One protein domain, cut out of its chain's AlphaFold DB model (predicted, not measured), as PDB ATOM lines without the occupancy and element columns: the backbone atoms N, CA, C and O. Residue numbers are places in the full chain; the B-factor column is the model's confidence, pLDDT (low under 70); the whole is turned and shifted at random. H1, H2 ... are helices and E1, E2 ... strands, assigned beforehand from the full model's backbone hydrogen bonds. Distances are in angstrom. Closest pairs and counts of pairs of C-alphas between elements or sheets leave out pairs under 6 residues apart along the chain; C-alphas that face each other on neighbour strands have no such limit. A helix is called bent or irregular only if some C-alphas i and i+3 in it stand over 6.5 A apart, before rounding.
ATOM      1  N   PHE A  11     -12.271   7.878  -6.430       45.53
ATOM      2  CA  PHE A  11     -12.771   6.507  -6.596       45.53
ATOM      3  C   PHE A  11     -11.761   5.473  -6.071       45.53
ATOM      4  O   PHE A  11     -12.117   4.552  -5.339       45.53
ATOM      5  N   ARG A  12     -10.464   5.692  -6.331       47.78
ATOM      6  CA  ARG A  12      -9.393   4.792  -5.871       47.78
ATOM      7  C   ARG A  12      -9.270   4.700  -4.351       47.78
ATOM      8  O   ARG A  12      -8.838   3.669  -3.864       47.78
ATOM      9  N   ARG A  13      -9.661   5.724  -3.588       43.50
ATOM     10  CA  ARG A  13      -9.619   5.691  -2.113       43.50
ATOM     11  C   ARG A  13     -10.658   4.754  -1.488       43.50
ATOM     12  O   ARG A  13     -10.352   4.156  -0.459       43.50
ATOM     13  N   TRP A  14     -11.816   4.565  -2.134       41.62
ATOM     14  CA  TRP A  14     -12.801   3.558  -1.715       41.62
ATOM     15  C   TRP A  14     -12.154   2.177  -1.686       41.62
ATOM     16  O   TRP A  14     -12.249   1.488  -0.673       41.62
ATOM     17  N   LEU A  15     -11.449   1.794  -2.756       44.66
ATOM     18  CA  LEU A  15     -10.798   0.481  -2.872       44.66
ATOM     19  C   LEU A  15      -9.811   0.188  -1.723       44.66
ATOM     20  O   LEU A  15      -9.490  -0.966  -1.471       44.66
ATOM     21  N   TRP A  16      -9.355   1.224  -1.011       45.69
ATOM     22  CA  TRP A  16      -8.406   1.147   0.101       45.69
ATOM     23  C   TRP A  16      -9.088   1.314   1.466       45.69
ATOM     24  O   TRP A  16      -8.425   1.579   2.466       45.69
ATOM     25  N   GLY A  17     -10.419   1.212   1.518       38.50
ATOM     26  CA  GLY A  17     -11.192   1.322   2.753       38.50
ATOM     27  C   GLY A  17     -11.205   2.724   3.361       38.50
ATOM     28  O   GLY A  17     -11.625   2.879   4.504       38.50
ATOM     29  N   ILE A  18     -10.765   3.752   2.624       45.94
ATOM     30  CA  ILE A  18     -10.912   5.148   3.037       45.94
ATOM     31  C   ILE A  18     -12.259   5.605   2.481       45.94
ATOM     32  O   ILE A  18     -12.347   5.836   1.269       45.94
ATOM     33  N   PRO A  19     -13.314   5.722   3.310       48.50
ATOM     34  CA  PRO A  19     -14.615   6.153   2.836       48.50
ATOM     35  C   PRO A  19     -14.468   7.567   2.285       48.50
ATOM     36  O   PRO A  19     -14.374   8.543   3.028       48.50
ATOM     37  N   VAL A  20     -14.408   7.686   0.959       50.62
ATOM     38  CA  VAL A  20     -14.657   8.970   0.328       50.62
ATOM     39  C   VAL A  20     -16.137   9.218   0.522       50.62
ATOM     40  O   VAL A  20     -16.947   8.386   0.107       50.62
ATOM     41  N   PRO A  21     -16.509  10.336   1.151       59.62
ATOM     42  CA  PRO A  21     -17.895  10.600   1.433       59.62
ATOM     43  C   PRO A  21     -18.566  11.081   0.142       59.62
ATOM     44  O   PRO A  21     -18.817  12.264  -0.056       59.62
ATOM     45  N   ILE A  22     -18.829  10.156  -0.787       60.47
ATOM     46  CA  ILE A  22     -19.537  10.407  -2.053       60.47
ATOM     47  C   ILE A  22     -20.914  11.043  -1.806       60.47
ATOM     48  O   ILE A  22     -21.431  11.761  -2.662       60.47
ATOM     49  N   TRP A  23     -21.453  10.856  -0.597       63.09
ATOM     50  CA  TRP A  23     -22.646  11.519  -0.083       63.09
ATOM     51  C   TRP A  23     -22.484  13.036   0.115       63.09
ATOM     52  O   TRP A  23     -23.486  13.744   0.063       63.09
ATOM     53  N   LEU A  24     -21.264  13.583   0.257       65.50
ATOM     54  CA  LEU A  24     -21.054  15.042   0.329       65.50
ATOM     55  C   LEU A  24     -21.530  15.744  -0.944       65.50
ATOM     56  O   LEU A  24     -22.073  16.843  -0.883       65.50
ATOM     57  N   ASN A  25     -21.416  15.082  -2.097       72.94
ATOM     58  CA  ASN A  25     -21.916  15.603  -3.371       72.94
ATOM     59  C   ASN A  25     -23.450  15.550  -3.482       72.94
ATOM     60  O   ASN A  25     -23.992  15.788  -4.563       72.94
ATOM     61  N   ARG A  26     -24.148  15.153  -2.414       81.56
ATOM     62  CA  ARG A  26     -25.609  15.070  -2.317       81.56
ATOM     63  C   ARG A  26     -26.150  15.748  -1.058       81.56
ATOM     64  O   ARG A  26     -27.311  15.539  -0.730       81.56
ATOM     65  N   ILE A  27     -25.356  16.596  -0.392       84.81
ATOM     66  CA  ILE A  27     -25.791  17.333   0.808       84.81
ATOM     67  C   ILE A  27     -27.092  18.095   0.559       84.81
ATOM     68  O   ILE A  27     -27.997  17.981   1.369       84.81
ATOM     69  N   GLU A  28     -27.213  18.818  -0.556       87.81
ATOM     70  CA  GLU A  28     -28.417  19.610  -0.851       87.81
ATOM     71  C   GLU A  28     -29.669  18.735  -0.996       87.81
ATOM     72  O   GLU A  28     -30.718  19.063  -0.450       87.81
ATOM     73  N   MET A  29     -29.544  17.587  -1.668       88.62
ATOM     74  CA  MET A  29     -30.632  16.615  -1.805       88.62
ATOM     75  C   MET A  29     -31.016  16.014  -0.449       88.62
ATOM     76  O   MET A  29     -32.198  15.899  -0.138       88.62
ATOM     77  N   ILE A  30     -30.022  15.646   0.363       88.94
ATOM     78  CA  ILE A  30     -30.228  15.084   1.703       88.94
ATOM     79  C   ILE A  30     -30.881  16.123   2.625       88.94
ATOM     80  O   ILE A  30     -31.846  15.812   3.317       88.94
ATOM     81  N   GLU A  31     -30.391  17.361   2.617       90.00
ATOM     82  CA  GLU A  31     -30.914  18.466   3.421       90.00
ATOM     83  C   GLU A  31     -32.342  18.840   3.005       90.00
ATOM     84  O   GLU A  31     -33.190  19.041   3.875       90.00
ATOM     85  N   GLY A  32     -32.627  18.885   1.699       91.25
ATOM     86  CA  GLY A  32     -33.979  19.078   1.171       91.25
ATOM     87  C   GLY A  32     -34.925  17.980   1.646       91.25
ATOM     88  O   GLY A  32     -35.941  18.274   2.269       91.25
ATOM     89  N   PHE A  33     -34.526  16.717   1.482       92.69
ATOM     90  CA  PHE A  33     -35.326  15.569   1.902       92.69
ATOM     91  C   PHE A  33     -35.613  15.562   3.413       92.69
ATOM     92  O   PHE A  33     -36.741  15.301   3.832       92.69
ATOM     93  N   ILE A  34     -34.614  15.885   4.242       89.94
ATOM     94  CA  ILE A  34     -34.765  15.989   5.702       89.94
ATOM     95  C   ILE A  34     -35.770  17.083   6.075       89.94
ATOM     96  O   ILE A  34     -36.638  16.842   6.916       89.94
ATOM     97  N   LYS A  35     -35.676  18.261   5.445       91.75
ATOM     98  CA  LYS A  35     -36.586  19.389   5.701       91.75
ATOM     99  C   LYS A  35     -38.012  19.077   5.259       91.75
ATOM    100  O   LYS A  35     -38.938  19.309   6.029       91.75
ATOM    101  N   GLU A  36     -38.178  18.527   4.062       92.69
ATOM    102  CA  GLU A  36     -39.481  18.166   3.489       92.69
ATOM    103  C   GLU A  36     -40.229  17.141   4.347       92.69
ATOM    104  O   GLU A  36     -41.440  17.247   4.520       92.69
ATOM    105  N   ASN A  37     -39.507  16.180   4.929       91.06
ATOM    106  CA  ASN A  37     -40.093  15.109   5.739       91.06
ATOM    107  C   ASN A  37     -40.049  15.389   7.251       91.06
ATOM    108  O   ASN A  37     -40.415  14.521   8.044       91.06
ATOM    109  N   GLY A  38     -39.589  16.575   7.670       90.81
ATOM    110  CA  GLY A  38     -39.526  16.972   9.080       90.81
ATOM    111  C   GLY A  38     -38.689  16.032   9.954       90.81
ATOM    112  O   GLY A  38     -39.027  15.812  11.121       90.81
ATOM    113  N   LEU A  39     -37.626  15.442   9.397       88.06
ATOM    114  CA  LEU A  39     -36.811  14.456  10.105       88.06
ATOM    115  C   LEU A  39     -36.008  15.117  11.224       88.06
ATOM    116  O   LEU A  39     -35.377  16.158  11.041       88.06
ATOM    117  N   LYS A  40     -36.007  14.471  12.390       87.38
ATOM    118  CA  LYS A  40     -35.215  14.890  13.548       87.38
ATOM    119  C   LYS A  40     -33.945  14.043  13.646       87.38
ATOM    120  O   LYS A  40     -33.996  12.857  13.310       87.38
ATOM    121  N   PRO A  41     -32.830  14.627  14.111       84.19
ATOM    122  CA  PRO A  41     -31.623  13.862  14.369       84.19
ATOM    123  C   PRO A  41     -31.903  12.809  15.445       84.19
ATOM    124  O   PRO A  41     -32.586  13.072  16.439       84.19
ATOM    125  N   ALA A  42     -31.399  11.601  15.226       77.62
ATOM    126  CA  ALA A  42     -31.472  10.522  16.190       77.62
ATOM    127  C   ALA A  42     -30.443  10.751  17.300       77.62
ATOM    128  O   ALA A  42     -29.289  11.093  17.036       77.62
ATOM    129  N   ALA A  43     -30.852  10.533  18.547       72.12
ATOM    130  CA  ALA A  43     -29.929  10.567  19.669       72.12
ATOM    131  C   ALA A  43     -28.955   9.386  19.552       72.12
ATOM    132  O   ALA A  43     -29.388   8.239  19.419       72.12
ATOM    133  N   LEU A  44     -27.650   9.654  19.633       58.62
ATOM    134  CA  LEU A  44     -26.593   8.636  19.545       58.62
ATOM    135  C   LEU A  44     -26.810   7.470  20.525       58.62
ATOM    136  O   LEU A  44     -26.553   6.322  20.182       58.62
ATOM    137  N   GLU A  45     -27.360   7.766  21.703       55.78
ATOM    138  CA  GLU A  45     -27.689   6.808  22.768       55.78
ATOM    139  C   GLU A  45     -28.765   5.782  22.370       55.78
ATOM    140  O   GLU A  45     -28.846   4.705  22.953       55.78
ATOM    141  N   THR A  46     -29.585   6.100  21.367       56.84
ATOM    142  CA  THR A  46     -30.691   5.248  20.894       56.84
ATOM    143  C   THR A  46     -30.320   4.397  19.683       56.84
ATOM    144  O   THR A  46     -31.124   3.592  19.213       56.84
ATOM    145  N   GLY A  75     -18.713  -2.759  11.872       44.75
ATOM    146  CA  GLY A  75     -19.116  -1.440  11.402       44.75
ATOM    147  C   GLY A  75     -20.560  -1.287  10.985       44.75
ATOM    148  O   GLY A  75     -20.991  -1.851   9.985       44.75
ATOM    149  N   GLY A  76     -21.255  -0.414  11.709       57.75
ATOM    150  CA  GLY A  76     -22.332   0.386  11.142       57.75
ATOM    151  C   GLY A  76     -23.729   0.078  11.662       57.75
ATOM    152  O   GLY A  76     -24.087  -1.060  11.970       57.75
ATOM    153  N   ILE A  77     -24.527   1.143  11.717       59.12
ATOM    154  CA  ILE A  77     -25.970   1.103  11.946       59.12
ATOM    155  C   ILE A  77     -26.598   0.369  10.759       59.12
ATOM    156  O   ILE A  77     -26.501   0.822   9.621       59.12
ATOM    157  N   ARG A  78     -27.238  -0.775  11.021       68.50
ATOM    158  CA  ARG A  78     -27.879  -1.625   9.994       68.50
ATOM    159  C   ARG A  78     -29.322  -1.225   9.678       68.50
ATOM    160  O   ARG A  78     -30.090  -2.022   9.157       68.50
ATOM    161  N   ILE A  79     -29.683   0.001  10.030       72.81
ATOM    162  CA  ILE A  79     -31.004   0.587   9.813       72.81
ATOM    163  C   ILE A  79     -30.846   1.640   8.715       72.81
ATOM    164  O   ILE A  79     -29.815   2.313   8.713       72.81
ATOM    165  N   PRO A  80     -31.803   1.812   7.788       82.75
ATOM    166  CA  PRO A  80     -31.767   2.910   6.829       82.75
ATOM    167  C   PRO A  80     -31.573   4.261   7.529       82.75
ATOM    168  O   PRO A  80     -32.333   4.632   8.424       82.75
ATOM    169  N   HIS A  81     -30.526   4.991   7.152       85.94
ATOM    170  CA  HIS A  81     -30.196   6.272   7.764       85.94
ATOM    171  C   HIS A  81     -29.454   7.190   6.794       85.94
ATOM    172  O   HIS A  81     -28.802   6.733   5.853       85.94
ATOM    173  N   LEU A  82     -29.542   8.494   7.047       84.62
ATOM    174  CA  LEU A  82     -28.796   9.535   6.346       84.62
ATOM    175  C   LEU A  82     -27.810  10.201   7.300       84.62
ATOM    176  O   LEU A  82     -28.099  10.379   8.481       84.62
ATOM    177  N   HIS A  83     -26.667  10.608   6.754       83.19
ATOM    178  CA  HIS A  83     -25.670  11.414   7.453       83.19
ATOM    179  C   HIS A  83     -25.726  12.847   6.933       83.19
ATOM    180  O   HIS A  83     -25.575  13.067   5.727       83.19
ATOM    181  N   LEU A  84     -25.887  13.826   7.823       79.62
ATOM    182  CA  LEU A  84     -25.817  15.245   7.471       79.62
ATOM    183  C   LEU A  84     -25.133  16.036   8.590       79.62
ATOM    184  O   LEU A  84     -25.621  16.080   9.708       79.62
ATOM    185  N   ARG A  85     -24.001  16.685   8.277       77.50
ATOM    186  CA  ARG A  85     -23.247  17.578   9.190       77.50
ATOM    187  C   ARG A  85     -22.908  16.977  10.569       77.50
ATOM    188  O   ARG A  85     -22.770  17.711  11.537       77.50
ATOM    189  N   GLY A  86     -22.703  15.663  10.630       70.00
ATOM    190  CA  GLY A  86     -22.384  14.948  11.872       70.00
ATOM    191  C   GLY A  86     -23.602  14.361  12.581       70.00
ATOM    192  O   GLY A  86     -23.427  13.528  13.465       70.00
ATOM    193  N   ASP A  87     -24.811  14.711  12.142       76.62
ATOM    194  CA  ASP A  87     -26.054  14.139  12.639       76.62
ATOM    195  C   ASP A  87     -26.486  12.920  11.814       76.62
ATOM    196  O   ASP A  87     -26.231  12.823  10.604       76.62
ATOM    197  N   ILE A  88     -27.185  12.001  12.482       80.62
ATOM    198  CA  ILE A  88     -27.739  10.780  11.895       80.62
ATOM    199  C   ILE A  88     -29.260  10.890  11.893       80.62
ATOM    200  O   ILE A  88     -29.875  11.104  12.934       80.62
ATOM    201  N   PHE A  89     -29.875  10.705  10.731       83.38
ATOM    202  CA  PHE A  89     -31.326  10.751  10.555       83.38
ATOM    203  C   PHE A  89     -31.815   9.355  10.195       83.38
ATOM    204  O   PHE A  89     -31.461   8.834   9.139       83.38
ATOM    205  N   LEU A  90     -32.605   8.741  11.074       86.06
ATOM    206  CA  LEU A  90     -33.171   7.417  10.823       86.06
ATOM    207  C   LEU A  90     -34.342   7.514   9.849       86.06
ATOM    208  O   LEU A  90     -35.182   8.412   9.951       86.06
ATOM    209  N   LEU A  91     -34.406   6.566   8.923       83.25
ATOM    210  CA  LEU A  91     -35.459   6.474   7.928       83.25
ATOM    211  C   LEU A  91     -36.302   5.224   8.174       83.25
ATOM    212  O   LEU A  91     -35.775   4.134   8.383       83.25
ATOM    213  N   LYS A  92     -37.624   5.390   8.101       84.00
ATOM    214  CA  LYS A  92     -38.555   4.264   7.953       84.00
ATOM    215  C   LYS A  92     -38.469   3.710   6.531       84.00
ATOM    216  O   LYS A  92     -38.104   4.450   5.617       84.00
ATOM    217  N   ASP A  93     -38.885   2.462   6.333       80.69
ATOM    218  CA  ASP A  93     -38.820   1.777   5.034       80.69
ATOM    219  C   ASP A  93     -39.445   2.586   3.891       80.69
ATOM    220  O   ASP A  93     -38.830   2.739   2.840       80.69
ATOM    221  N   GLU A  94     -40.622   3.180   4.100       85.88
ATOM    222  CA  GLU A  94     -41.298   4.002   3.084       85.88
ATOM    223  C   GLU A  94     -40.473   5.235   2.689       85.88
ATOM    224  O   GLU A  94     -40.314   5.542   1.508       85.88
ATOM    225  N   LEU A  95     -39.887   5.923   3.672       86.38
ATOM    226  CA  LEU A  95     -39.034   7.086   3.429       86.38
ATOM    227  C   LEU A  95     -37.720   6.687   2.766       86.38
ATOM    228  O   LEU A  95     -37.231   7.405   1.896       86.38
ATOM    229  N   TRP A  96     -37.167   5.533   3.139       88.69
ATOM    230  CA  TRP A  96     -35.991   4.980   2.484       88.69
ATOM    231  C   TRP A  96     -36.264   4.660   1.015       88.69
ATOM    232  O   TRP A  96     -35.474   5.051   0.159       88.69
ATOM    233  N   GLN A  97     -37.399   4.025   0.711       88.31
ATOM    234  CA  GLN A  97     -37.815   3.736  -0.664       88.31
ATOM    235  C   GLN A  97     -38.055   5.013  -1.474       88.31
ATOM    236  O   GLN A  97     -37.630   5.111  -2.628       88.31
ATOM    237  N   ASN A  98     -38.682   6.027  -0.876       90.81
ATOM    238  CA  ASN A  98     -38.889   7.318  -1.534       90.81
ATOM    239  C   ASN A  98     -37.556   8.014  -1.835       90.81
ATOM    240  O   ASN A  98     -37.339   8.489  -2.953       90.81
ATOM    241  N   PHE A  99     -36.641   8.033  -0.864       90.12
ATOM    242  CA  PHE A  99     -35.318   8.625  -1.026       90.12
ATOM    243  C   PHE A  99     -34.484   7.890  -2.085       90.12
ATOM    244  O   PHE A  99     -33.924   8.522  -2.984       90.12
ATOM    245  N   SER A 100     -34.437   6.555  -2.030       88.44
ATOM    246  CA  SER A 100     -33.681   5.731  -2.980       88.44
ATOM    247  C   SER A 100     -34.238   5.848  -4.401       88.44
ATOM    248  O   SER A 100     -33.472   5.999  -5.354       88.44
ATOM    249  N   THR A 101     -35.563   5.900  -4.555       89.94
ATOM    250  CA  THR A 101     -36.217   6.164  -5.846       89.94
ATOM    251  C   THR A 101     -35.816   7.533  -6.400       89.94
ATOM    252  O   THR A 101     -35.540   7.663  -7.595       89.94
ATOM    253  N   GLY A 102     -35.745   8.558  -5.544       89.00
ATOM    254  CA  GLY A 102     -35.251   9.886  -5.915       89.00
ATOM    255  C   GLY A 102     -33.801   9.862  -6.406       89.00
ATOM    256  O   GLY A 102     -33.495  10.450  -7.445       89.00
ATOM    257  N   LEU A 103     -32.923   9.122  -5.721       87.69
ATOM    258  CA  LEU A 103     -31.523   8.947  -6.124       87.69
ATOM    259  C   LEU A 103     -31.384   8.265  -7.488       87.69
ATOM    260  O   LEU A 103     -30.597   8.717  -8.322       87.69
ATOM    261  N   VAL A 104     -32.155   7.205  -7.735       88.75
ATOM    262  CA  VAL A 104     -32.155   6.507  -9.029       88.75
ATOM    263  C   VAL A 104     -32.615   7.447 -10.144       88.75
ATOM    264  O   VAL A 104     -31.977   7.506 -11.194       88.75
ATOM    265  N   LYS A 105     -33.664   8.245  -9.908       90.38
ATOM    266  CA  LYS A 105     -34.143   9.246 -10.876       90.38
ATOM    267  C   LYS A 105     -33.111  10.346 -11.152       90.38
ATOM    268  O   LYS A 105     -32.929  10.717 -12.311       90.38
ATOM    269  N   ASP A 106     -32.414  10.851 -10.130       88.69
ATOM    270  CA  ASP A 106     -31.310  11.813 -10.311       88.69
ATOM    271  C   ASP A 106     -30.197  11.218 -11.181       88.69
ATOM    272  O   ASP A 106     -29.754  11.846 -12.147       88.69
ATOM    273  N   LEU A 107     -29.787   9.980 -10.886       87.50
ATOM    274  CA  LEU A 107     -28.772   9.271 -11.660       87.50
ATOM    275  C   LEU A 107     -29.198   9.104 -13.123       87.50
ATOM    276  O   LEU A 107     -28.442   9.487 -14.016       87.50
ATOM    277  N   GLN A 108     -30.413   8.613 -13.373       89.81
ATOM    278  CA  GLN A 108     -30.977   8.492 -14.722       89.81
ATOM    279  C   GLN A 108     -30.977   9.839 -15.451       89.81
ATOM    280  O   GLN A 108     -30.516   9.938 -16.587       89.81
ATOM    281  N   GLY A 109     -31.423  10.908 -14.787       90.88
ATOM    282  CA  GLY A 109     -31.429  12.251 -15.359       90.88
ATOM    283  C   GLY A 109     -30.029  12.745 -15.729       90.88
ATOM    284  O   GLY A 109     -29.856  13.394 -16.760       90.88
ATOM    285  N   ARG A 110     -29.014  12.435 -14.918       88.56
ATOM    286  CA  ARG A 110     -27.617  12.784 -15.208       88.56
ATOM    287  C   ARG A 110     -27.040  11.968 -16.360       88.56
ATOM    288  O   ARG A 110     -26.355  12.554 -17.193       88.56
ATOM    289  N   LEU A 111     -27.332  10.671 -16.417       89.81
ATOM    290  CA  LEU A 111     -26.911   9.797 -17.515       89.81
ATOM    291  C   LEU A 111     -27.515  10.260 -18.846       89.81
ATOM    292  O   LEU A 111     -26.781  10.433 -19.810       89.81
ATOM    293  N   ASN A 112     -28.805  10.600 -18.869       91.25
ATOM    294  CA  ASN A 112     -29.482  11.099 -20.073       91.25
ATOM    295  C   ASN A 112     -28.934  12.445 -20.578       91.25
ATOM    296  O   ASN A 112     -29.074  12.769 -21.754       91.25
ATOM    297  N   ARG A 113     -28.332  13.256 -19.696       93.12
ATOM    298  CA  ARG A 113     -27.688  14.532 -20.059       93.12
ATOM    299  C   ARG A 113     -26.209  14.384 -20.416       93.12
ATOM    300  O   ARG A 113     -25.606  15.352 -20.886       93.12
ATOM    301  N   ALA A 114     -25.601  13.230 -20.157       91.44
ATOM    302  CA  ALA A 114     -24.208  12.998 -20.498       91.44
ATOM    303  C   ALA A 114     -24.071  12.920 -22.025       91.44
ATOM    304  O   ALA A 114     -24.753  12.141 -22.680       91.44
ATOM    305  N   LYS A 115     -23.192  13.745 -22.605       88.94
ATOM    306  CA  LYS A 115     -22.976  13.770 -24.064       88.94
ATOM    307  C   LYS A 115     -22.310  12.492 -24.578       88.94
ATOM    308  O   LYS A 115     -22.556  12.078 -25.703       88.94
ATOM    309  N   SER A 116     -21.438  11.915 -23.763       91.44
ATOM    310  CA  SER A 116     -20.703  10.687 -24.040       91.44
ATOM    311  C   SER A 116     -20.187  10.116 -22.724       91.44
ATOM    312  O   SER A 116     -19.890  10.874 -21.797       91.44
ATOM    313  N   ILE A 117     -20.024   8.802 -22.679       89.19
ATOM    314  CA  ILE A 117     -19.298   8.079 -21.633       89.19
ATOM    315  C   ILE A 117     -18.218   7.238 -22.311       89.19
ATOM    316  O   ILE A 117     -18.409   6.810 -23.453       89.19
ATOM    317  N   SER A 118     -17.073   7.044 -21.657       92.56
ATOM    318  CA  SER A 118     -16.073   6.101 -22.167       92.56
ATOM    319  C   SER A 118     -16.563   4.664 -21.990       92.56
ATOM    320  O   SER A 118     -17.475   4.398 -21.202       92.56
ATOM    321  N   PHE A 119     -15.954   3.731 -22.720       89.31
ATOM    322  CA  PHE A 119     -16.259   2.311 -22.572       89.31
ATOM    323  C   PHE A 119     -16.017   1.837 -21.130       89.31
ATOM    324  O   PHE A 119     -16.874   1.187 -20.546       89.31
ATOM    325  N   GLU A 120     -14.908   2.247 -20.517       91.62
ATOM    326  CA  GLU A 120     -14.553   1.901 -19.136       91.62
ATOM    327  C   GLU A 120     -15.601   2.413 -18.142       91.62
ATOM    328  O   GLU A 120     -16.043   1.671 -17.274       91.62
ATOM    329  N   GLN A 121     -16.069   3.654 -18.311       87.12
ATOM    330  CA  GLN A 121     -17.128   4.224 -17.471       87.12
ATOM    331  C   GLN A 121     -18.455   3.477 -17.630       87.12
ATOM    332  O   GLN A 121     -19.186   3.297 -16.657       87.12
ATOM    333  N   ALA A 122     -18.780   3.046 -18.851       88.12
ATOM    334  CA  ALA A 122     -19.966   2.238 -19.106       88.12
ATOM    335  C   ALA A 122     -19.868   0.868 -18.416       88.12
ATOM    336  O   ALA A 122     -20.842   0.431 -17.804       88.12
ATOM    337  N   MET A 123     -18.694   0.232 -18.456       90.62
ATOM    338  CA  MET A 123     -18.445  -1.039 -17.769       90.62
ATOM    339  C   MET A 123     -18.546  -0.896 -16.249       90.62
ATOM    340  O   MET A 123     -19.244  -1.688 -15.623       90.62
ATOM    341  N   GLU A 124     -17.958   0.149 -15.660       85.94
ATOM    342  CA  GLU A 124     -18.068   0.424 -14.217       85.94
ATOM    343  C   GLU A 124     -19.528   0.597 -13.770       85.94
ATOM    344  O   GLU A 124     -19.935   0.093 -12.722       85.94
ATOM    345  N   ILE A 125     -20.344   1.294 -14.570       85.56
ATOM    346  CA  ILE A 125     -21.776   1.457 -14.289       85.56
ATOM    347  C   ILE A 125     -22.507   0.115 -14.410       85.56
ATOM    348  O   ILE A 125     -23.337  -0.194 -13.556       85.56
ATOM    349  N   SER A 126     -22.204  -0.676 -15.442       84.88
ATOM    350  CA  SER A 126     -22.822  -1.989 -15.657       84.88
ATOM    351  C   SER A 126     -22.545  -2.936 -14.490       84.88
ATOM    352  O   SER A 126     -23.480  -3.485 -13.918       84.88
ATOM    353  N   GLU A 127     -21.286  -3.060 -14.069       82.38
ATOM    354  CA  GLU A 127     -20.894  -3.922 -12.946       82.38
ATOM    355  C   GLU A 127     -21.563  -3.491 -11.634       82.38
ATOM    356  O   GLU A 127     -22.011  -4.328 -10.843       82.38
ATOM    357  N   ALA A 128     -21.676  -2.178 -11.404       80.25
ATOM    358  CA  ALA A 128     -22.376  -1.645 -10.242       80.25
ATOM    359  C   ALA A 128     -23.875  -1.997 -10.256       80.25
ATOM    360  O   ALA A 128     -24.433  -2.283  -9.196       80.25
ATOM    361  N   ILE A 129     -24.521  -1.999 -11.427       80.88
ATOM    362  CA  ILE A 129     -25.928  -2.399 -11.588       80.88
ATOM    363  C   ILE A 129     -26.096  -3.906 -11.373       80.88
ATOM    364  O   ILE A 129     -26.999  -4.311 -10.640       80.88
ATOM    365  N   ASP A 130     -25.214  -4.731 -11.934       79.12
ATOM    366  CA  ASP A 130     -25.268  -6.190 -11.779       79.12
ATOM    367  C   ASP A 130     -25.154  -6.600 -10.302       79.12
ATOM    368  O   ASP A 130     -25.853  -7.501  -9.829       79.12
ATOM    369  N   CYS A 131     -24.337  -5.875  -9.532       73.06
ATOM    370  CA  CYS A 131     -24.197  -6.053  -8.088       73.06
ATOM    371  C   CYS A 131     -25.488  -5.762  -7.297       73.06
ATOM    372  O   CYS A 131     -25.638  -6.259  -6.179       73.06
ATOM    373  N   LEU A 132     -26.434  -4.996  -7.853       67.94
ATOM    374  CA  LEU A 132     -27.754  -4.767  -7.250       67.94
ATOM    375  C   LEU A 132     -28.716  -5.946  -7.473       67.94
ATOM    376  O   LEU A 132     -29.809  -5.950  -6.906       67.94
ATOM    377  N   GLY A 133     -28.330  -6.950  -8.269       59.06
ATOM    378  CA  GLY A 133     -29.150  -8.131  -8.544       59.06
ATOM    379  C   GLY A 133     -30.332  -7.862  -9.476       59.06
ATOM    380  O   GLY A 133     -31.268  -8.661  -9.511       59.06
TER     381      GLY A 133
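Overview. This is residues 11 to 46 and 75 to 133 of the 135 residues of an uncharacterized protein of Deltaproteobacteria bacterium (UniProt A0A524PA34). A loose, open model: H2 packs on the first strand of a small two-stranded hairpin, E1 and E2, and the long helix H3 starts near the hairpin and runs away from it. Past the far end of H3 the backbone turns and H4 folds back without reaching H3, so that residues 107 to 133 stick out as an arm; the short H1 lies away from the other named elements. The printed part has 95 residues with four named helices and two named strands, in the order H1, H2, E1, E2, H3, H4, and is mostly helix; the sheet, E1 - E2, is antiparallel. The whole is loose, with a radius of gyration of the C-alphas of 15.5 A, and only just elongated, spanning 46 by 31 by 25 A.

Arrangement. H1, residues 11 to 14, is apart from H2, residues 22 to 36. H2 has 4 pairs of C-alphas within 8 A of E1, residues 81 to 84; the closest are those of Ile 27 and Leu 84, 7.0 A. E1 and E2, residues 87 to 90, form an antiparallel hairpin with 156 degrees between their directions; N 82 and O 89 are within hydrogen-bond range at 2.9 A, as are N 84 and O 87 at 3.0 A. H2 and H3, residues 93 to 113, are close but not clearly touching, with the closest C-alphas, those of Phe 33 and Phe 99, at 7.5 A; they run opposite ways at a steep tilt of 55 degrees. The closest C-alphas of E1 and H3 are those of His 81 and Trp 96, 7.9 A. H4, residues 119 to 130, is apart from H3. Every O i to N i+4 pair is within hydrogen-bond range in H3 and H4; in H2 it is 8 of 11, and H1 is too short for such a pair.

Along the chain. H1 begins with C-alpha 11 at (-12.771, 6.507, -6.596) and measures 5.7 A from first to last C-alpha. H2 measures 22.1 A and is irregular: C-alphas 25 and 28 are 8.0 A apart. E1 and E2 measure 10.0 A each. H3 measures 30.3 A from C-alpha 93 at (-38.820, 1.777, 5.034). H4 measures 16.4 A and ends with C-alpha 130 at (-25.268, -6.190, -11.779).

Size, cuts and confidence. The two C-alphas farthest apart, those of Glu 45 and Lys 115, are 47.6 A apart. Residues 47 to 74 are not printed, and C-alphas 46 and 75 are 16.4 A apart across this cut, which lies in the link from H2 to E1. Of the links printed whole, H1 to H2 is short and the other three are tight. The mean pLDDT of the printed part is 78.1; it is under 70 at residues 11 to 24, 44 to 46, 75 to 78 and 132 to 133.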